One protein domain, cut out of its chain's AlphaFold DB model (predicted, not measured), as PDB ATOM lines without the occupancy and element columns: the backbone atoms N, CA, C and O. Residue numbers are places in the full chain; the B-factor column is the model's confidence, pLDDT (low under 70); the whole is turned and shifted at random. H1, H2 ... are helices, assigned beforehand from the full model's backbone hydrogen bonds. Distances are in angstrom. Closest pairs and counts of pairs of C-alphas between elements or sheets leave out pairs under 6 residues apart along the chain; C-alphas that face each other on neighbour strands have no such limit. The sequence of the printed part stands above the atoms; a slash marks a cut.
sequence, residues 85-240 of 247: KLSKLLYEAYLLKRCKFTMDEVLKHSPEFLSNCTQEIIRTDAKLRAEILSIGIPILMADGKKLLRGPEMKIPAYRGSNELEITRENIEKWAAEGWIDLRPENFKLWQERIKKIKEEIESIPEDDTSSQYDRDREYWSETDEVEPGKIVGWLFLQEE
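This is residues 85 to 240 of the 247 residues of the protein "Short-chain dehydrogenase" of Caldithrix abyssi (UniProt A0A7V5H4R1). A knot of crossed helices has H1 in its middle, with H3 and H8 packed on it and the long H6 running past, while a long looped stretch lies at each end of the longest axis. H5 meets the first end of H1 at a corner, H2 packs on H6, and residues 158 to 163 stick out of the looped stretch between H4 and H5. The printed part has 156 residues, with eight named helices, H1 to H8 in order, and no named strand; the class is all helix. It is compact, with a radius of gyration of the C-alphas of 17.0 A, yet elongated, spanning 58 by 33 by 26 A.

Find C-alpha 85 at (-20.831, -3.377, 27.252); from there H1 runs through residues 85 to 98, 19.7 A. Next come H2, residues 103 to 108, H3, residues 111 to 124, 20.0 A, and H4, residues 126 to 134. After residues 135 to 167, which hold no named element, look for H5 at residues 168 to 178, 15.6 A. H6, residues 184 to 203, begins with C-alpha 184 at (-34.534, 9.272, 27.115) and is 28.8 A long. H7 is residues 217 to 221, and H8, residues 228 to 238, 15.4 A, ends with C-alpha 238 at (-12.208, 8.357, 27.602).

Begin at H1, which with H3 is a hub touching three helices. H1 touches H8 at a steep tilt of 44 degrees, opposite ways; the closest C-alphas, of Ala 93 and Pro 228, are 5.0 A apart. With residues 95 to 98 alone H1 touches H3, about perpendicular at 89 degrees, closest at the C-alphas of Leu 95 and Thr 118, 5.6 A. H1 and H5 touch only at their ends, closest at the C-alphas of Lys 85 and Gly 178, 4.5 A. H3 and H6 touch at a steep tilt of 65 degrees, closest at the C-alphas of Pro 111 and Pro 184, 4.8 A. H2 touches H6, closest at the C-alphas of Leu 107 and Gln 191, 5.6 A. H3 and H4 only just touch, with 3 pairs of C-alphas within 8 A, and only at the corner. H7 is close to H6 but not clearly touching. In H1 to H7 every O i to N i+4 pair is within hydrogen-bond range; in H8, 6 of 7 are.

The C-alphas of Asn 162 and Asp 207, the two farthest apart, are 58.5 A from each other. The printed part has no cut. The links H4 to H5 and H6 to H7 are long, 33 and 13 residues. Mean pLDDT of the printed part is 93.0, and residue 240 is under 70.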
ATOM      1  N   LYS A  85     -20.754  -4.831  27.375       90.19
ATOM      2  CA  LYS A  85     -20.831  -3.377  27.252       90.19
ATOM      3  C   LYS A  85     -20.407  -2.864  25.872       90.19
ATOM      4  O   LYS A  85     -20.993  -1.894  25.402       90.19
ATOM      5  N   LEU A  86     -19.433  -3.503  25.209       91.69
ATOM      6  CA  LEU A  86     -19.004  -3.117  23.859       91.69
ATOM      7  C   LEU A  86     -20.176  -3.228  22.890       91.69
ATOM      8  O   LEU A  86     -20.572  -2.247  22.261       91.69
ATOM      9  N   SER A  87     -20.748  -4.422  22.802       94.38
ATOM     10  CA  SER A  87     -21.845  -4.713  21.893       94.38
ATOM     11  C   SER A  87     -23.063  -3.844  22.191       94.38
ATOM     12  O   SER A  87     -23.660  -3.310  21.258       94.38
ATOM     13  N   LYS A  88     -23.384  -3.612  23.476       94.88
ATOM     14  CA  LYS A  88     -24.409  -2.639  23.884       94.88
ATOM     15  C   LYS A  88     -24.171  -1.277  23.223       94.88
ATOM     16  O   LYS A  88     -25.052  -0.777  22.527       94.88
ATOM     17  N   LEU A  89     -23.006  -0.672  23.458       96.44
ATOM     18  CA  LEU A  89     -22.711   0.680  22.978       96.44
ATOM     19  C   LEU A  89     -22.708   0.750  21.446       96.44
ATOM     20  O   LEU A  89     -23.196   1.723  20.872       96.44
ATOM     21  N   LEU A  90     -22.214  -0.301  20.781       97.00
ATOM     22  CA  LEU A  90     -22.239  -0.404  19.323       97.00
ATOM     23  C   LEU A  90     -23.669  -0.417  18.786       97.00
ATOM     24  O   LEU A  90     -23.959   0.313  17.842       97.00
ATOM     25  N   TYR A  91     -24.570  -1.200  19.385       97.56
ATOM     26  CA  TYR A  91     -25.967  -1.230  18.961       97.56
ATOM     27  C   TYR A  91     -26.706   0.074  19.268       97.56
ATOM     28  O   TYR A  91     -27.503   0.508  18.445       97.56
ATOM     29  N   GLU A  92     -26.431   0.737  20.390       97.94
ATOM     30  CA  GLU A  92     -27.032   2.043  20.698       97.94
ATOM     31  C   GLU A  92     -26.630   3.123  19.682       97.94
ATOM     32  O   GLU A  92     -27.500   3.787  19.114       97.94
ATOM     33  N   ALA A  93     -25.335   3.243  19.370       97.62
ATOM     34  CA  ALA A  93     -24.866   4.139  18.312       97.62
ATOM     35  C   ALA A  93     -25.412   3.726  16.934       97.62
ATOM     36  O   ALA A  93     -25.819   4.564  16.128       97.62
ATOM     37  N   TYR A  94     -25.480   2.423  16.661       97.56
ATOM     38  CA  TYR A  94     -26.026   1.908  15.413       97.56
ATOM     39  C   TYR A  94     -27.523   2.203  15.256       97.56
ATOM     40  O   TYR A  94     -27.974   2.480  14.147       97.56
ATOM     41  N   LEU A  95     -28.307   2.219  16.337       97.88
ATOM     42  CA  LEU A  95     -29.711   2.630  16.281       97.88
ATOM     43  C   LEU A  95     -29.848   4.105  15.886       97.88
ATOM     44  O   LEU A  95     -30.700   4.423  15.057       97.88
ATOM     45  N   LEU A  96     -28.981   4.991  16.391       97.50
ATOM     46  CA  LEU A  96     -28.931   6.393  15.951       97.50
ATOM     47  C   LEU A  96     -28.582   6.500  14.458       97.50
ATOM     48  O   LEU A  96     -29.260   7.216  13.718       97.50
ATOM     49  N   LYS A  97     -27.608   5.706  13.990       95.81
ATOM     50  CA  LYS A  97     -27.282   5.585  12.559       95.81
ATOM     51  C   LYS A  97     -28.475   5.097  11.733       95.81
ATOM     52  O   LYS A  97     -28.744   5.621  10.657       95.81
ATOM     53  N   ARG A  98     -29.233   4.112  12.222       95.62
ATOM     54  CA  ARG A  98     -30.416   3.563  11.529       95.62
ATOM     55  C   ARG A  98     -31.581   4.542  11.458       95.62
ATOM     56  O   ARG A  98     -32.342   4.489  10.493       95.62
ATOM     57  N   CYS A  99     -31.670   5.468  12.407       95.56
ATOM     58  CA  CYS A  99     -32.547   6.635  12.324       95.56
ATOM     59  C   CYS A  99     -32.054   7.696  11.321       95.56
ATOM     60  O   CYS A  99     -32.746   8.689  11.117       95.56
ATOM     61  N   LYS A 100     -30.908   7.460  10.662       94.12
ATOM     62  CA  LYS A 100     -30.230   8.353   9.713       94.12
ATOM     63  C   LYS A 100     -29.777   9.670  10.330       94.12
ATOM     64  O   LYS A 100     -29.708  10.667   9.623       94.12
ATOM     65  N   PHE A 101     -29.477   9.663  11.626       95.12
ATOM     66  CA  PHE A 101     -28.949  10.847  12.277       95.12
ATOM     67  C   PHE A 101     -27.458  11.015  12.001       95.12
ATOM     68  O   PHE A 101     -26.679  10.059  12.066       95.12
ATOM     69  N   THR A 102     -27.076  12.261  11.757       95.19
ATOM     70  CA  THR A 102     -25.704  12.758  11.895       95.19
ATOM     71  C   THR A 102     -25.389  13.062  13.365       95.19
ATOM     72  O   THR A 102     -26.300  13.223  14.184       95.19
ATOM     73  N   MET A 103     -24.109  13.208  13.725       94.00
ATOM     74  CA  MET A 103     -23.735  13.653  15.081       94.00
ATOM     75  C   MET A 103     -24.388  14.997  15.453       94.00
ATOM     76  O   MET A 103     -24.816  15.187  16.589       94.00
ATOM     77  N   ASP A 104     -24.529  15.911  14.489       94.12
ATOM     78  CA  ASP A 104     -25.225  17.186  14.682       94.12
ATOM     79  C   ASP A 104     -26.721  17.032  14.941       94.12
ATOM     80  O   ASP A 104     -27.286  17.727  15.784       94.12
ATOM     81  N   GLU A 105     -27.388  16.135  14.223       96.31
ATOM     82  CA  GLU A 105     -28.818  15.886  14.416       96.31
ATOM     83  C   GLU A 105     -29.100  15.248  15.773       96.31
ATOM     84  O   GLU A 105     -30.081  15.619  16.422       96.31
ATOM     85  N   VAL A 106     -28.207  14.375  16.254       96.75
ATOM     86  CA  VAL A 106     -28.306  13.838  17.618       96.75
ATOM     87  C   VAL A 106     -28.272  14.968  18.652       96.75
ATOM     88  O   VAL A 106     -29.048  14.935  19.602       96.75
ATOM     89  N   LEU A 107     -27.444  15.999  18.464       96.81
ATOM     90  CA  LEU A 107     -27.383  17.150  19.376       96.81
ATOM     91  C   LEU A 107     -28.568  18.122  19.234       96.81
ATOM     92  O   LEU A 107     -28.911  18.807  20.196       96.81
ATOM     93  N   LYS A 108     -29.188  18.206  18.051       97.12
ATOM     94  CA  LYS A 108     -30.308  19.129  17.776       97.12
ATOM     95  C   LYS A 108     -31.653  18.624  18.297       97.12
ATOM     96  O   LYS A 108     -32.515  19.431  18.640       97.12
ATOM     97  N   HIS A 109     -31.866  17.311  18.302       98.00
ATOM     98  CA  HIS A 109     -33.133  16.713  18.717       98.00
ATOM     99  C   HIS A 109     -33.237  16.522  20.235       98.00
ATOM    100  O   HIS A 109     -32.235  16.463  20.940       98.00
ATOM    101  N   SER A 110     -34.462  16.408  20.760       98.38
ATOM    102  CA  SER A 110     -34.650  16.101  22.182       98.38
ATOM    103  C   SER A 110     -34.364  14.618  22.475       98.38
ATOM    104  O   SER A 110     -34.594  13.772  21.600       98.38
ATOM    105  N   PRO A 111     -33.923  14.261  23.695       98.50
ATOM    106  CA  PRO A 111     -33.709  12.864  24.076       98.50
ATOM    107  C   PRO A 111     -34.950  11.977  23.893       98.50
ATOM    108  O   PRO A 111     -34.835  10.815  23.506       98.50
ATOM    109  N   GLU A 112     -36.152  12.520  24.105       98.50
ATOM    110  CA  GLU A 112     -37.421  11.812  23.898       98.50
ATOM    111  C   GLU A 112     -37.673  11.527  22.417       98.50
ATOM    112  O   GLU A 112     -38.186  10.465  22.069       98.50
ATOM    113  N   PHE A 113     -37.313  12.456  21.529       98.44
ATOM    114  CA  PHE A 113     -37.420  12.236  20.091       98.44
ATOM    115  C   PHE A 113     -36.477  11.116  19.639       98.44
ATOM    116  O   PHE A 113     -36.918  10.176  18.980       98.44
ATOM    117  N   LEU A 114     -35.212  11.162  20.068       98.44
ATOM    118  CA  LEU A 114     -34.219  10.123  19.771       98.44
ATOM    119  C   LEU A 114     -34.659   8.748  20.301       98.44
ATOM    120  O   LEU A 114     -34.617   7.750  19.577       98.44
ATOM    121  N   SER A 115     -35.156   8.711  21.538       98.62
ATOM    122  CA  SER A 115     -35.729   7.521  22.174       98.62
ATOM    123  C   SER A 115     -36.897   6.939  21.380       98.62
ATOM    124  O   SER A 115     -36.919   5.743  21.086       98.62
ATOM    125  N   ASN A 116     -37.838   7.776  20.940       98.31
ATOM    126  CA  ASN A 116     -38.973   7.318  20.145       98.31
ATOM    127  C   ASN A 116     -38.546   6.781  18.771       98.31
ATOM    128  O   ASN A 116     -39.035   5.729  18.358       98.31
ATOM    129  N   CYS A 117     -37.621   7.455  18.081       98.19
ATOM    130  CA  CYS A 117     -37.115   7.008  16.783       98.19
ATOM    131  C   CYS A 117     -36.418   5.644  16.883       98.19
ATOM    132  O   CYS A 117     -36.734   4.725  16.128       98.19
ATOM    133  N   THR A 118     -35.512   5.481  17.850       98.12
ATOM    134  CA  THR A 118     -34.792   4.213  18.055       98.12
ATOM    135  C   THR A 118     -35.716   3.091  18.533       98.12
ATOM    136  O   THR A 118     -35.594   1.952  18.076       98.12
ATOM    137  N   GLN A 119     -36.705   3.402  19.377       98.19
ATOM    138  CA  GLN A 119     -37.739   2.450  19.768       98.19
ATOM    139  C   GLN A 119     -38.574   1.985  18.572       98.19
ATOM    140  O   GLN A 119     -38.894   0.798  18.485       98.19
ATOM    141  N   GLU A 120     -38.920   2.880  17.648       98.25
ATOM    142  CA  GLU A 120     -39.678   2.509  16.455       98.25
ATOM    143  C   GLU A 120     -38.876   1.577  15.539       98.25
ATOM    144  O   GLU A 120     -39.428   0.587  15.051       98.25
ATOM    145  N   ILE A 121     -37.562   1.797  15.396       98.12
ATOM    146  CA  ILE A 121     -36.662   0.850  14.716       98.12
ATOM    147  C   ILE A 121     -36.726  -0.527  15.386       98.12
ATOM    148  O   ILE A 121     -36.972  -1.525  14.711       98.12
ATOM    149  N   ILE A 122     -36.583  -0.597  16.715       98.00
ATOM    150  CA  ILE A 122     -36.650  -1.870  17.446       98.00
ATOM    151  C   ILE A 122     -38.017  -2.540  17.325       98.00
ATOM    152  O   ILE A 122     -38.080  -3.765  17.324       98.00
ATOM    153  N   ARG A 123     -39.119  -1.792  17.213       97.31
ATOM    154  CA  ARG A 123     -40.463  -2.366  17.034       97.31
ATOM    155  C   ARG A 123     -40.670  -2.924  15.629       97.31
ATOM    156  O   ARG A 123     -41.202  -4.028  15.493       97.31
ATOM    157  N   THR A 124     -40.249  -2.183  14.612       97.69
ATOM    158  CA  THR A 124     -40.542  -2.482  13.204       97.69
ATOM    159  C   THR A 124     -39.548  -3.454  12.576       97.69
ATOM    160  O   THR A 124     -39.959  -4.344  11.831       97.69
ATOM    161  N   ASP A 125     -38.263  -3.366  12.923       97.19
ATOM    162  CA  ASP A 125     -37.222  -4.243  12.391       97.19
ATOM    163  C   ASP A 125     -37.088  -5.517  13.241       97.19
ATOM    164  O   ASP A 125     -36.311  -5.615  14.194       97.19
ATOM    165  N   ALA A 126     -37.893  -6.524  12.893       96.38
ATOM    166  CA  ALA A 126     -37.872  -7.815  13.575       96.38
ATOM    167  C   ALA A 126     -36.539  -8.561  13.418       96.38
ATOM    168  O   ALA A 126     -36.173  -9.316  14.319       96.38
ATOM    169  N   LYS A 127     -35.825  -8.353  12.303       95.12
ATOM    170  CA  LYS A 127     -34.546  -9.013  12.037       95.12
ATOM    171  C   LYS A 127     -33.466  -8.444  12.952       95.12
ATOM    172  O   LYS A 127     -32.867  -9.211  13.695       95.12
ATOM    173  N   LEU A 128     -33.311  -7.120  12.980       95.75
ATOM    174  CA  LEU A 128     -32.363  -6.444  13.870       95.75
ATOM    175  C   LEU A 128     -32.632  -6.787  15.338       95.75
ATOM    176  O   LEU A 128     -31.722  -7.125  16.092       95.75
ATOM    177  N   ARG A 129     -33.906  -6.744  15.746       96.44
ATOM    178  CA  ARG A 129     -34.297  -7.121  17.105       96.44
ATOM    179  C   ARG A 129     -33.903  -8.566  17.418       96.44
ATOM    180  O   ARG A 129     -33.378  -8.822  18.494       96.44
ATOM    181  N   ALA A 130     -34.143  -9.509  16.507       95.75
ATOM    182  CA  ALA A 130     -33.752 -10.901  16.708       95.75
ATOM    183  C   ALA A 130     -32.225 -11.072  16.787       95.75
ATOM    184  O   ALA A 130     -31.759 -11.805  17.655       95.75
ATOM    185  N   GLU A 131     -31.457 -10.373  15.947       94.44
ATOM    186  CA  GLU A 131     -29.986 -10.389  15.963       94.44
ATOM    187  C   GLU A 131     -29.438  -9.950  17.328       94.44
ATOM    188  O   GLU A 131     -28.712 -10.712  17.966       94.44
ATOM    189  N   ILE A 132     -29.883  -8.796  17.833       95.81
ATOM    190  CA  ILE A 132     -29.506  -8.269  19.155       95.81
ATOM    191  C   ILE A 132     -29.829  -9.270  20.276       95.81
ATOM    192  O   ILE A 132     -28.986  -9.580  21.118       95.81
ATOM    193  N   LEU A 133     -31.053  -9.805  20.287       96.38
ATOM    194  CA  LEU A 133     -31.484 -10.729  21.337       96.38
ATOM    195  C   LEU A 133     -30.761 -12.083  21.255       96.38
ATOM    196  O   LEU A 133     -30.568 -12.731  22.284       96.38
ATOM    197  N   SER A 134     -30.362 -12.515  20.055       94.62
ATOM    198  CA  SER A 134     -29.704 -13.810  19.827       94.62
ATOM    199  C   SER A 134     -28.282 -13.880  20.380       94.62
ATOM    200  O   SER A 134     -27.850 -14.949  20.800       94.62
ATOM    201  N   ILE A 135     -27.584 -12.744  20.453       93.12
ATOM    202  CA  ILE A 135     -26.251 -12.649  21.069       93.12
ATOM    203  C   ILE A 135     -26.318 -12.456  22.596       93.12
ATOM    204  O   ILE A 135     -25.296 -12.324  23.266       93.12
ATOM    205  N   GLY A 136     -27.527 -12.476  23.170       94.06
ATOM    206  CA  GLY A 136     -27.754 -12.402  24.612       94.06
ATOM    207  C   GLY A 136     -27.771 -10.982  25.179       94.06
ATOM    208  O   GLY A 136     -27.556 -10.809  26.382       94.06
ATOM    209  N   ILE A 137     -28.029  -9.975  24.338       96.12
ATOM    210  CA  ILE A 137     -28.140  -8.573  24.750       96.12
ATOM    211  C   ILE A 137     -29.614  -8.192  24.826       96.12
ATOM    212  O   ILE A 137     -30.296  -8.146  23.801       96.12
ATOM    213  N   PRO A 138     -30.153  -7.935  26.023       96.81
ATOM    214  CA  PRO A 138     -31.534  -7.505  26.163       96.81
ATOM    215  C   PRO A 138     -31.687  -6.010  25.837       96.81
ATOM    216  O   PRO A 138     -30.731  -5.233  25.885       96.81
ATOM    217  N   ILE A 139     -32.921  -5.612  25.528       98.44
ATOM    218  CA  ILE A 139     -33.287  -4.245  25.145       98.44
ATOM    219  C   ILE A 139     -34.307  -3.709  26.149       98.44
ATOM    220  O   ILE A 139     -35.431  -4.213  26.231       98.44
ATOM    221  N   LEU A 140     -33.918  -2.688  26.909       98.31
ATOM    222  CA  LEU A 140     -34.790  -1.947  27.812       98.31
ATOM    223  C   LEU A 140     -35.551  -0.886  27.010       98.31
ATOM    224  O   LEU A 140     -34.952   0.002  26.410       98.31
ATOM    225  N   MET A 141     -36.878  -1.001  26.968       98.12
ATOM    226  CA  MET A 141     -37.744  -0.107  26.192       98.12
ATOM    227  C   MET A 141     -37.813   1.295  26.810       98.12
ATOM    228  O   MET A 141     -37.516   1.477  27.991       98.12
ATOM    229  N   ALA A 142     -38.283   2.284  26.041       97.44
ATOM    230  CA  ALA A 142     -38.301   3.688  26.465       97.44
ATOM    231  C   ALA A 142     -39.150   3.953  27.721       97.44
ATOM    232  O   ALA A 142     -38.926   4.930  28.426       97.44
ATOM    233  N   ASP A 143     -40.117   3.077  28.021       95.31
ATOM    234  CA  ASP A 143     -40.928   3.164  29.241       95.31
ATOM    235  C   ASP A 143     -40.181   2.744  30.521       95.31
ATOM    236  O   ASP A 143     -40.724   2.901  31.617       95.31
ATOM    237  N   GLY A 144     -38.975   2.180  30.390       94.69
ATOM    238  CA  GLY A 144     -38.155   1.673  31.489       94.69
ATOM    239  C   GLY A 144     -38.762   0.489  32.246       94.69
ATOM    240  O   GLY A 144     -38.253   0.106  33.296       94.69
ATOM    241  N   LYS A 145     -39.863  -0.084  31.748       93.38
ATOM    242  CA  LYS A 145     -40.635  -1.152  32.403       93.38
ATOM    243  C   LYS A 145     -40.625  -2.446  31.606       93.38
ATOM    244  O   LYS A 145     -40.772  -3.519  32.187       93.38
ATOM    245  N   LYS A 146     -40.497  -2.361  30.283       96.12
ATOM    246  CA  LYS A 146     -40.451  -3.529  29.403       96.12
ATOM    247  C   LYS A 146     -39.015  -3.838  29.019       96.12
ATOM    248  O   LYS A 146     -38.301  -2.977  28.517       96.12
ATOM    249  N   LEU A 147     -38.642  -5.099  29.192       96.69
ATOM    250  CA  LEU A 147     -37.373  -5.648  28.741       96.69
ATOM    251  C   LEU A 147     -37.653  -6.700  27.671       96.69
ATOM    252  O   LEU A 147     -38.357  -7.681  27.923       96.69
ATOM    253  N   LEU A 148     -37.109  -6.503  26.475       97.81
ATOM    254  CA  LEU A 148     -37.073  -7.539  25.451       97.81
ATOM    255  C   LEU A 148     -35.812  -8.367  25.677       97.81
ATOM    256  O   LEU A 148     -34.723  -7.808  25.780       97.81
ATOM    257  N   ARG A 149     -35.949  -9.691  25.757       95.88
ATOM    258  CA  ARG A 149     -34.813 -10.595  25.958       95.88
ATOM    259  C   ARG A 149     -34.904 -11.837  25.083       95.88
ATOM    260  O   ARG A 149     -36.000 -12.300  24.763       95.88
ATOM    261  N   GLY A 150     -33.741 -12.387  24.752       93.69
ATOM    262  CA  GLY A 150     -33.612 -13.739  24.226       93.69
ATOM    263  C   GLY A 150     -33.757 -14.803  25.325       93.69
ATOM    264  O   GLY A 150     -34.022 -14.476  26.490       93.69
ATOM    265  N   PRO A 151     -33.605 -16.092  24.974       91.44
ATOM    266  CA  PRO A 151     -33.546 -17.179  25.952       91.44
ATOM    267  C   PRO A 151     -32.330 -17.056  26.880       91.44
ATOM    268  O   PRO A 151     -32.433 -17.401  28.052       91.44
ATOM    269  N   GLU A 152     -31.225 -16.509  26.374       90.75
ATOM    270  CA  GLU A 152     -30.010 -16.226  27.131       90.75
ATOM    271  C   GLU A 152     -29.815 -14.716  27.299       90.75
ATOM    272  O   GLU A 152     -30.190 -13.923  26.434       90.75
ATOM    273  N   MET A 153     -29.214 -14.321  28.423       92.50
ATOM    274  CA  MET A 153     -28.789 -12.952  28.708       92.50
ATOM    275  C   MET A 153     -27.363 -12.984  29.251       92.50
ATOM    276  O   MET A 153     -27.067 -13.773  30.148       92.50
ATOM    277  N   LYS A 154     -26.479 -12.127  28.730       91.69
ATOM    278  CA  LYS A 154     -25.098 -12.008  29.231       91.69
ATOM    279  C   LYS A 154     -25.024 -11.251  30.553       91.69
ATOM    280  O   LYS A 154     -24.210 -11.583  31.411       91.69
ATOM    281  N   ILE A 155     -25.883 -10.247  30.708       93.31
ATOM    282  CA  ILE A 155     -25.990  -9.416  31.906       93.31
ATOM    283  C   ILE A 155     -27.411  -9.543  32.469       93.31
ATOM    284  O   ILE A 155     -28.367  -9.357  31.712       93.31
ATOM    285  N   PRO A 156     -27.581  -9.803  33.776       93.00
ATOM    286  CA  PRO A 156     -26.521 -10.033  34.759       93.00
ATOM    287  C   PRO A 156     -25.793 -11.366  34.576       93.00
ATOM    288  O   PRO A 156     -26.404 -12.380  34.248       93.00
ATOM    289  N   ALA A 157     -24.491 -11.368  34.869       88.69
ATOM    290  CA  ALA A 157     -23.727 -12.604  34.977       88.69
ATOM    291  C   ALA A 157     -24.304 -13.488  36.093       88.69
ATOM    292  O   ALA A 157     -24.685 -12.990  37.158       88.69
ATOM    293  N   TYR A 158     -24.339 -14.801  35.869       88.19
ATOM    294  CA  TYR A 158     -24.845 -15.751  36.853       88.19
ATOM    295  C   TYR A 158     -24.000 -15.725  38.135       88.19
ATOM    296  O   TYR A 158     -22.789 -15.931  38.099       88.19
ATOM    297  N   ARG A 159     -24.647 -15.484  39.281       85.38
ATOM    298  CA  ARG A 159     -24.002 -15.413  40.609       85.38
ATOM    299  C   ARG A 159     -24.476 -16.508  41.570       85.38
ATOM    300  O   ARG A 159     -24.445 -16.315  42.779       85.38
ATOM    301  N   GLY A 160     -24.941 -17.642  41.046       83.50
ATOM    302  CA  GLY A 160     -25.427 -18.761  41.866       83.50
ATOM    303  C   GLY A 160     -26.920 -18.712  42.214       83.50
ATOM    304  O   GLY A 160     -27.393 -19.577  42.941       83.50
ATOM    305  N   SER A 161     -27.668 -17.738  41.686       86.06
ATOM    306  CA  SER A 161     -29.127 -17.642  41.814       86.06
ATOM    307  C   SER A 161     -29.772 -17.516  40.438       86.06
ATOM    308  O   SER A 161     -29.267 -16.789  39.581       86.06
ATOM    309  N   ASN A 162     -30.890 -18.220  40.243       83.69
ATOM    310  CA  ASN A 162     -31.741 -18.090  39.054       83.69
ATOM    311  C   ASN A 162     -32.818 -17.006  39.221       83.69
ATOM    312  O   ASN A 162     -33.521 -16.686  38.266       83.69
ATOM    313  N   GLU A 163     -32.951 -16.450  40.424       88.56
ATOM    314  CA  GLU A 163     -33.859 -15.351  40.722       88.56
ATOM    315  C   GLU A 163     -33.079 -14.041  40.793       88.56
ATOM    316  O   GLU A 163     -32.009 -13.963  41.407       88.56
ATOM    317  N   LEU A 164     -33.631 -13.018  40.145       89.06
ATOM    318  CA  LEU A 164     -33.083 -11.673  40.092       89.06
ATOM    319  C   LEU A 164     -34.065 -10.720  40.764       89.06
ATOM    320  O   LEU A 164     -35.235 -10.656  40.389       89.06
ATOM    321  N   GLU A 165     -33.581  -9.959  41.737       91.19
ATOM    322  CA  GLU A 165     -34.382  -8.925  42.376       91.19
ATOM    323  C   GLU A 165     -34.488  -7.706  41.451       91.19
ATOM    324  O   GLU A 165     -33.486  -7.075  41.108       91.19
ATOM    325  N   ILE A 166     -35.707  -7.369  41.032       92.00
ATOM    326  CA  ILE A 166     -35.955  -6.242  40.132       92.00
ATOM    327  C   ILE A 166     -36.141  -4.968  40.959       92.00
ATOM    328  O   ILE A 166     -37.260  -4.580  41.296       92.00
ATOM    329  N   THR A 167     -35.025  -4.320  41.285       94.44
ATOM    330  CA  THR A 167     -34.991  -2.978  41.883       94.44
ATOM    331  C   THR A 167     -34.580  -1.942  40.844       94.44
ATOM    332  O   THR A 167     -34.010  -2.279  39.801       94.44
ATOM    333  N   ARG A 168     -34.841  -0.659  41.123       93.75
ATOM    334  CA  ARG A 168     -34.387   0.430  40.249       93.75
ATOM    335  C   ARG A 168     -32.867   0.403  40.115       93.75
ATOM    336  O   ARG A 168     -32.353   0.479  39.008       93.75
ATOM    337  N   GLU A 169     -32.166   0.235  41.227       95.88
ATOM    338  CA  GLU A 169     -30.706   0.198  41.297       95.88
ATOM    339  C   GLU A 169     -30.132  -0.939  40.443       95.88
ATOM    340  O   GLU A 169     -29.163  -0.738  39.712       95.88
ATOM    341  N   ASN A 170     -30.755  -2.121  40.486       94.81
ATOM    342  CA  ASN A 170     -30.331  -3.257  39.677       94.81
ATOM    343  C   ASN A 170     -30.588  -3.027  38.185       94.81
ATOM    344  O   ASN A 170     -29.714  -3.332  37.376       94.81
ATOM    345  N   ILE A 171     -31.734  -2.444  37.813       95.50
ATOM    346  CA  ILE A 171     -32.015  -2.081  36.417       95.50
ATOM    347  C   ILE A 171     -30.971  -1.087  35.903       95.50
ATOM    348  O   ILE A 171     -30.413  -1.322  34.836       95.50
ATOM    349  N   GLU A 172     -30.662  -0.023  36.655       96.19
ATOM    350  CA  GLU A 172     -29.640   0.951  36.243       96.19
ATOM    351  C   GLU A 172     -28.272   0.289  36.065       96.19
ATOM    352  O   GLU A 172     -27.582   0.527  35.073       96.19
ATOM    353  N   LYS A 173     -27.896  -0.593  36.994       95.12
ATOM    354  CA  LYS A 173     -26.635  -1.330  36.925       95.12
ATOM    355  C   LYS A 173     -26.562  -2.226  35.690       95.12
ATOM    356  O   LYS A 173     -25.591  -2.160  34.941       95.12
ATOM    357  N   TRP A 174     -27.565  -3.072  35.472       95.62
ATOM    358  CA  TRP A 174     -27.558  -4.016  34.355       95.62
ATOM    359  C   TRP A 174     -27.682  -3.305  33.009       95.62
ATOM    360  O   TRP A 174     -27.010  -3.691  32.049       95.62
ATOM    361  N   ALA A 175     -28.463  -2.220  32.964       95.88
ATOM    362  CA  ALA A 175     -28.491  -1.326  31.825       95.88
ATOM    363  C   ALA A 175     -27.091  -0.793  31.538       95.88
ATOM    364  O   ALA A 175     -26.591  -1.018  30.441       95.88
ATOM    365  N   ALA A 176     -26.413  -0.180  32.510       93.38
ATOM    366  CA  ALA A 176     -25.059   0.349  32.337       93.38
ATOM    367  C   ALA A 176     -24.027  -0.709  31.893       93.38
ATOM    368  O   ALA A 176     -23.144  -0.397  31.092       93.38
ATOM    369  N   GLU A 177     -24.148  -1.946  32.382       92.12
ATOM    370  CA  GLU A 177     -23.207  -3.040  32.110       92.12
ATOM    371  C   GLU A 177     -23.389  -3.693  30.732       92.12
ATOM    372  O   GLU A 177     -22.397  -4.108  30.135       92.12
ATOM    373  N   GLY A 178     -24.615  -3.812  30.209       93.25
ATOM    374  CA  GLY A 178     -24.789  -4.520  28.937       93.25
ATOM    375  C   GLY A 178     -26.198  -4.642  28.374       93.25
ATOM    376  O   GLY A 178     -26.390  -5.467  27.487       93.25
ATOM    377  N   TRP A 179     -27.188  -3.882  28.851       96.94
ATOM    378  CA  TRP A 179     -28.493  -3.824  28.174       96.94
ATOM    379  C   TRP A 179     -28.564  -2.598  27.285       96.94
ATOM    380  O   TRP A 179     -28.194  -1.514  27.728       96.94
ATOM    381  N   ILE A 180     -29.091  -2.746  26.071       98.19
ATOM    382  CA  ILE A 180     -29.400  -1.595  25.216       98.19
ATOM    383  C   ILE A 180     -30.514  -0.798  25.888       98.19
ATOM    384  O   ILE A 180     -31.583  -1.346  26.163       98.19
ATOM    385  N   ASP A 181     -30.260   0.477  26.155       98.38
ATOM    386  CA  ASP A 181     -31.162   1.341  26.902       98.38
ATOM    387  C   ASP A 181     -31.815   2.373  25.979       98.38
ATOM    388  O   ASP A 181     -31.174   3.307  25.494       98.38
ATOM    389  N   LEU A 182     -33.112   2.190  25.724       98.56
ATOM    390  CA  LEU A 182     -33.895   3.080  24.872       98.56
ATOM    391  C   LEU A 182     -34.561   4.217  25.651       98.56
ATOM    392  O   LEU A 182     -35.371   4.944  25.075       98.56
ATOM    393  N   ARG A 183     -34.289   4.381  26.949       98.50
ATOM    394  CA  ARG A 183     -34.877   5.466  27.740       98.50
ATOM    395  C   ARG A 183     -34.272   6.825  27.353       98.50
ATOM    396  O   ARG A 183     -33.089   6.884  27.005       98.50
ATOM    397  N   PRO A 184     -35.038   7.931  27.426       98.56
ATOM    398  CA  PRO A 184     -34.534   9.272  27.115       98.56
ATOM    399  C   PRO A 184     -33.255   9.650  27.879       98.56
ATOM    400  O   PRO A 184     -32.376  10.307  27.327       98.56
ATOM    401  N   GLU A 185     -33.098   9.192  29.122       98.00
ATOM    402  CA  GLU A 185     -31.918   9.465  29.947       98.00
ATOM    403  C   GLU A 185     -30.621   8.940  29.311       98.00
ATOM    404  O   GLU A 185     -29.593   9.614  29.377       98.00
ATOM    405  N   ASN A 186     -30.670   7.787  28.634       98.19
ATOM    406  CA  ASN A 186     -29.508   7.247  27.929       98.19
ATOM    407  C   ASN A 186     -29.157   8.090  26.692       98.19
ATOM    408  O   ASN A 186     -27.985   8.323  26.407       98.19
ATOM    409  N   PHE A 187     -30.151   8.624  25.977       98.25
ATOM    410  CA  PHE A 187     -29.894   9.505  24.832       98.25
ATOM    411  C   PHE A 187     -29.309  10.851  25.240       98.25
ATOM    412  O   PHE A 187     -28.482  11.397  24.515       98.25
ATOM    413  N   LYS A 188     -29.660  11.351  26.428       98.38
ATOM    414  CA  LYS A 188     -28.977  12.506  27.012       98.38
ATOM    415  C   LYS A 188     -27.487  12.217  27.241       98.38
ATOM    416  O   LYS A 188     -26.651  13.041  26.883       98.38
ATOM    417  N   LEU A 189     -27.144  11.032  27.751       97.06
ATOM    418  CA  LEU A 189     -25.746  10.608  27.887       97.06
ATOM    419  C   LEU A 189     -25.041  10.505  26.521       97.06
ATOM    420  O   LEU A 189     -23.906  10.956  26.373       97.06
ATOM    421  N   TRP A 190     -25.710   9.972  25.495       97.94
ATOM    422  CA  TRP A 190     -25.177   9.962  24.125       97.94
ATOM    423  C   TRP A 190     -24.933  11.368  23.564       97.94
ATOM    424  O   TRP A 190     -23.915  11.588  22.909       97.94
ATOM    425  N   GLN A 191     -25.803  12.335  23.857       98.31
ATOM    426  CA  GLN A 191     -25.579  13.736  23.489       98.31
ATOM    427  C   GLN A 191     -24.361  14.326  24.201       98.31
ATOM    428  O   GLN A 191     -23.543  14.985  23.564       98.31
ATOM    429  N   GLU A 192     -24.196  14.062  25.498       97.31
ATOM    430  CA  GLU A 192     -23.020  14.503  26.260       97.31
ATOM    431  C   GLU A 192     -21.719  13.922  25.683       97.31
ATOM    432  O   GLU A 192     -20.731  14.644  25.539       97.31
ATOM    433  N   ARG A 193     -21.727  12.646  25.281       96.31
ATOM    434  CA  ARG A 193     -20.600  11.980  24.607       96.31
ATOM    435  C   ARG A 193     -20.256  12.627  23.271       96.31
ATOM    436  O   ARG A 193     -19.104  12.976  23.038       96.31
ATOM    437  N   ILE A 194     -21.254  12.830  22.412       95.62
ATOM    438  CA  ILE A 194     -21.056  13.454  21.097       95.62
ATOM    439  C   ILE A 194     -20.581  14.905  21.245       95.62
ATOM    440  O   ILE A 194     -19.726  15.348  20.482       95.62
ATOM    441  N   LYS A 195     -21.075  15.636  22.251       95.88
ATOM    442  CA  LYS A 195     -20.616  16.998  22.542       95.88
ATOM    443  C   LYS A 195     -19.127  17.026  22.886       95.88
ATOM    444  O   LYS A 195     -18.409  17.834  22.315       95.88
ATOM    445  N   LYS A 196     -18.661  16.114  23.745       95.00
ATOM    446  CA  LYS A 196     -17.233  15.993  24.088       95.00
ATOM    447  C   LYS A 196     -16.369  15.669  22.869       95.00
ATOM    448  O   LYS A 196     -15.319  16.277  22.709       95.00
ATOM    449  N   ILE A 197     -16.827  14.769  21.993       93.50
ATOM    450  CA  ILE A 197     -16.132  14.469  20.730       93.50
ATOM    451  C   ILE A 197     -15.985  15.745  19.891       93.50
ATOM    452  O   ILE A 197     -14.898  16.042  19.410       93.50
ATOM    453  N   LYS A 198     -17.056  16.536  19.750       92.50
ATOM    454  CA  LYS A 198     -16.999  17.804  19.006       92.50
ATOM    455  C   LYS A 198     -16.075  18.837  19.641       92.50
ATOM    456  O   LYS A 198     -15.302  19.457  18.923       92.50
ATOM    457  N   GLU A 199     -16.128  18.991  20.959       92.94
ATOM    458  CA  GLU A 199     -15.236  19.888  21.704       92.94
ATOM    459  C   GLU A 199     -13.760  19.503  21.499       92.94
ATOM    460  O   GLU A 199     -12.918  20.379  21.305       92.94
ATOM    461  N   GLU A 200     -13.443  18.203  21.474       91.38
ATOM    462  CA  GLU A 200     -12.092  17.704  21.195       91.38
ATOM    463  C   GLU A 200     -11.651  18.047  19.766       91.38
ATOM    464  O   GLU A 200     -10.574  18.610  19.584       91.38
ATOM    465  N   ILE A 201     -12.509  17.813  18.767       90.62
ATOM    466  CA  ILE A 201     -12.245  18.178  17.365       90.62
ATOM    467  C   ILE A 201     -11.994  19.686  17.218       90.62
ATOM    468  O   ILE A 201     -11.067  20.102  16.523       90.62
ATOM    469  N   GLU A 202     -12.818  20.515  17.864       90.50
ATOM    470  CA  GLU A 202     -12.716  21.978  17.816       90.50
ATOM    471  C   GLU A 202     -11.470  22.508  18.539       90.50
ATOM    472  O   GLU A 202     -10.970  23.574  18.181       90.50
ATOM    473  N   SER A 203     -10.940  21.764  19.514       91.56
ATOM    474  CA  SER A 203      -9.734  22.144  20.258       91.56
ATOM    475  C   SER A 203      -8.430  21.982  19.467       91.56
ATOM    476  O   SER A 203      -7.425  22.605  19.816       91.56
ATOM    477  N   ILE A 204      -8.438  21.180  18.397       90.94
ATOM    478  CA  ILE A 204      -7.269  20.944  17.541       90.94
ATOM    479  C   ILE A 204      -7.059  22.172  16.640       90.94
ATOM    480  O   ILE A 204      -7.996  22.544  15.923       90.94
ATOM    481  N   PRO A 205      -5.869  22.804  16.609       90.88
ATOM    482  CA  PRO A 205      -5.606  23.930  15.709       90.88
ATOM    483  C   PRO A 205      -5.874  23.565  14.239       90.88
ATOM    484  O   PRO A 205      -5.611  22.441  13.819       90.88
ATOM    485  N   GLU A 206      -6.440  24.482  13.449       86.62
ATOM    486  CA  GLU A 206      -6.796  24.209  12.041       86.62
ATOM    487  C   GLU A 206      -5.573  23.954  11.145       86.62
ATOM    488  O   GLU A 206      -5.686  23.281  10.123       86.62
ATOM    489  N   ASP A 207      -4.415  24.491  11.524       87.94
ATOM    490  CA  ASP A 207      -3.137  24.374  10.828       87.94
ATOM    491  C   ASP A 207      -2.239  23.248  11.371       87.94
ATOM    492  O   ASP A 207      -1.134  23.037  10.859       87.94
ATOM    493  N   ASP A 208      -2.703  22.499  12.378       83.75
ATOM    494  CA  ASP A 208      -1.962  21.360  12.915       83.75
ATOM    495  C   ASP A 208      -1.998  20.184  11.929       83.75
ATOM    496  O   ASP A 208      -3.049  19.644  11.595       83.75
ATOM    497  N   THR A 209      -0.816  19.796  11.452       80.31
ATOM    498  CA  THR A 209      -0.599  18.645  10.556       80.31
ATOM    499  C   THR A 209       0.292  17.584  11.204       80.31
ATOM    500  O   THR A 209       0.853  16.715  10.531       80.31
ATOM    501  N   SER A 210       0.493  17.682  12.520       83.75
ATOM    502  CA  SER A 210       1.349  16.778  13.274       83.75
ATOM    503  C   SER A 210       0.662  15.435  13.524       83.75
ATOM    504  O   SER A 210      -0.557  15.302  13.483       83.75
ATOM    505  N   SER A 211       1.449  14.417  13.868       79.31
ATOM    506  CA  SER A 211       0.921  13.111  14.283       79.31
ATOM    507  C   SER A 211       0.433  13.080  15.739       79.31
ATOM    508  O   SER A 211       0.252  11.990  16.294       79.31
ATOM    509  N   GLN A 212       0.312  14.242  16.393       83.38
ATOM    510  CA  GLN A 212      -0.114  14.346  17.788       83.38
ATOM    511  C   GLN A 212      -1.575  13.919  17.952       83.38
ATOM    512  O   GLN A 212      -1.890  13.205  18.903       83.38
ATOM    513  N   TYR A 213      -2.437  14.321  17.016       83.75
ATOM    514  CA  TYR A 213      -3.867  14.036  17.048       83.75
ATOM    515  C   TYR A 213      -4.201  12.927  16.051       83.75
ATOM    516  O   TYR A 213      -3.981  13.052  14.853       83.75
ATOM    517  N   ASP A 214      -4.715  11.808  16.554       80.25
ATOM    518  CA  ASP A 214      -5.105  10.635  15.766       80.25
ATOM    519  C   ASP A 214      -6.595  10.607  15.393       80.25
ATOM    520  O   ASP A 214      -7.003   9.807  14.553       80.25
ATOM    521  N   ARG A 215      -7.403  11.455  16.040       86.31
ATOM    522  CA  ARG A 215      -8.857  11.593  15.856       86.31
ATOM    523  C   ARG A 215      -9.229  13.030  15.510       86.31
ATOM    524  O   ARG A 215     -10.061  13.651  16.170       86.31
ATOM    525  N   ASP A 216      -8.547  13.562  14.511       84.94
ATOM    526  CA  ASP A 216      -8.725  14.923  14.026       84.94
ATOM    527  C   ASP A 216     -10.005  15.098  13.187       84.94
ATOM    528  O   ASP A 216     -10.854  14.208  13.073       84.94
ATOM    529  N   ARG A 217     -10.164  16.283  12.590       86.94
ATOM    530  CA  ARG A 217     -11.306  16.594  11.721       86.94
ATOM    531  C   ARG A 217     -11.425  15.605  10.564       86.94
ATOM    532  O   ARG A 217     -12.547  15.234  10.230       86.94
ATOM    533  N   GLU A 218     -10.318  15.174   9.962       86.50
ATOM    534  CA  GLU A 218     -10.338  14.235   8.837       86.50
ATOM    535  C   GLU A 218     -10.883  12.871   9.276       86.50
ATOM    536  O   GLU A 218     -11.812  12.357   8.653       86.50
ATOM    537  N   TYR A 219     -10.430  12.354  10.425       87.75
ATOM    538  CA  TYR A 219     -10.931  11.099  10.993       87.75
ATOM    539  C   TYR A 219     -12.459  11.084  11.190       87.75
ATOM    540  O   TYR A 219     -13.100  10.054  10.953       87.75
ATOM    541  N   TRP A 220     -13.054  12.206  11.614       88.00
ATOM    542  CA  TRP A 220     -14.495  12.311  11.889       88.00
ATOM    543  C   TRP A 220     -15.345  12.802  10.709       88.00
ATOM    544  O   TRP A 220     -16.563  12.653  10.762       88.00
ATOM    545  N   SER A 221     -14.745  13.386   9.667       79.69
ATOM    546  CA  SER A 221     -15.468  13.983   8.527       79.69
ATOM    547  C   SER A 221     -15.566  13.080   7.297       79.69
ATOM    548  O   SER A 221     -16.139  13.484   6.285       79.69
ATOM    549  N   GLU A 222     -15.068  11.841   7.371       73.81
ATOM    550  CA  GLU A 222     -15.194  10.865   6.279       73.81
ATOM    551  C   GLU A 222     -16.658  10.626   5.870       73.81
ATOM    552  O   GLU A 222     -16.944  10.361   4.699       73.81
ATOM    553  N   THR A 223     -17.590  10.716   6.828       75.62
ATOM    554  CA  THR A 223     -19.032  10.619   6.590       75.62
ATOM    555  C   THR A 223     -19.805  11.537   7.532       75.62
ATOM    556  O   THR A 223     -19.423  11.689   8.687       75.62
ATOM    557  N   ASP A 224     -20.944  12.068   7.080       77.25
ATOM    558  CA  ASP A 224     -21.867  12.804   7.957       77.25
ATOM    559  C   ASP A 224     -22.655  11.871   8.902       77.25
ATOM    560  O   ASP A 224     -23.303  12.324   9.845       77.25
ATOM    561  N   GLU A 225     -22.629  10.557   8.664       86.81
ATOM    562  CA  GLU A 225     -23.384   9.573   9.437       86.81
ATOM    563  C   GLU A 225     -22.734   9.275  10.795       86.81
ATOM    564  O   GLU A 225     -21.522   9.352  10.978       86.81
ATOM    565  N   VAL A 226     -23.544   8.832  11.760       92.12
ATOM    566  CA  VAL A 226     -23.018   8.205  12.978       92.12
ATOM    567  C   VAL A 226     -22.201   6.956  12.609       92.12
ATOM    568  O   VAL A 226     -22.699   6.046  11.940       92.12
ATOM    569  N   GLU A 227     -20.955   6.887  13.086       93.50
ATOM    570  CA  GLU A 227     -20.041   5.752  12.905       93.50
ATOM    571  C   GLU A 227     -19.838   4.998  14.236       93.50
ATOM    572  O   GLU A 227     -18.955   5.363  15.023       93.50
ATOM    573  N   PRO A 228     -20.636   3.943  14.519       95.38
ATOM    574  CA  PRO A 228     -20.641   3.256  15.812       95.38
ATOM    575  C   PRO A 228     -19.256   2.815  16.279       95.38
ATOM    576  O   PRO A 228     -18.875   3.088  17.413       95.38
ATOM    577  N   GLY A 229     -18.471   2.183  15.403       94.12
ATOM    578  CA  GLY A 229     -17.146   1.686  15.748       94.12
ATOM    579  C   GLY A 229     -16.161   2.792  16.128       94.12
ATOM    580  O   GLY A 229     -15.394   2.616  17.075       94.12
ATOM    581  N   LYS A 230     -16.196   3.946  15.445       94.12
ATOM    582  CA  LYS A 230     -15.321   5.092  15.758       94.12
ATOM    583  C   LYS A 230     -15.691   5.719  17.099       94.12
ATOM    584  O   LYS A 230     -14.811   5.943  17.929       94.12
ATOM    585  N   ILE A 231     -16.987   5.947  17.329       95.00
ATOM    586  CA  ILE A 231     -17.488   6.550  18.570       95.00
ATOM    587  C   ILE A 231     -17.217   5.632  19.761       95.00
ATOM    588  O   ILE A 231     -16.694   6.079  20.776       95.00
ATOM    589  N   VAL A 232     -17.511   4.335  19.644       94.62
ATOM    590  CA  VAL A 232     -17.286   3.389  20.746       94.62
ATOM    591  C   VAL A 232     -15.795   3.183  21.027       94.62
ATOM    592  O   VAL A 232     -15.410   3.104  22.193       94.62
ATOM    593  N   GLY A 233     -14.941   3.191  19.997       92.00
ATOM    594  CA  GLY A 233     -13.487   3.198  20.180       92.00
ATOM    595  C   GLY A 233     -12.991   4.411  20.981       92.00
ATOM    596  O   GLY A 233     -12.123   4.261  21.839       92.00
ATOM    597  N   TRP A 234     -13.576   5.594  20.758       92.94
ATOM    598  CA  TRP A 234     -13.307   6.795  21.559       92.94
ATOM    599  C   TRP A 234     -13.823   6.658  23.002       92.94
ATOM    600  O   TRP A 234     -13.091   6.948  23.949       92.94
ATOM    601  N   LEU A 235     -15.043   6.136  23.192       92.19
ATOM    602  CA  LEU A 235     -15.634   5.942  24.524       92.19
ATOM    603  C   LEU A 235     -14.788   5.036  25.419       92.19
ATOM    604  O   LEU A 235     -14.635   5.312  26.606       92.19
ATOM    605  N   PHE A 236     -14.202   3.977  24.865       87.31
ATOM    606  CA  PHE A 236     -13.348   3.074  25.636       87.31
ATOM    607  C   PHE A 236     -12.047   3.711  26.120       87.31
ATOM    608  O   PHE A 236     -11.526   3.307  27.158       87.31
ATOM    609  N   LEU A 237     -11.542   4.723  25.422       83.75
ATOM    610  CA  LEU A 237     -10.384   5.477  25.893       83.75
ATOM    611  C   LEU A 237     -10.772   6.469  26.983       83.75
ATOM    612  O   LEU A 237     -10.106   6.534  28.013       83.75
ATOM    613  N   GLN A 238     -11.854   7.215  26.762       82.44
ATOM    614  CA  GLN A 238     -12.208   8.357  27.602       82.44
ATOM    615  C   GLN A 238     -13.005   7.977  28.853       82.44
ATOM    616  O   GLN A 238     -12.753   8.512  29.929       82.44
ATOM    617  N   GLU A 239     -13.977   7.069  28.736       78.06
ATOM    618  CA  GLU A 239     -14.870   6.714  29.847       78.06
ATOM    619  C   GLU A 239     -14.376   5.498  30.631       78.06
ATOM    620  O   GLU A 239     -14.469   5.478  31.856       78.06
ATOM    621  N   GLU A 240     -13.820   4.496  29.948       67.25
ATOM    622  CA  GLU A 240     -13.419   3.242  30.599       67.25
ATOM    623  C   GLU A 240     -11.971   3.252  31.100       67.25
ATOM    624  O   GLU A 240     -11.513   2.239  31.629       67.25
TER     625      GLU A 240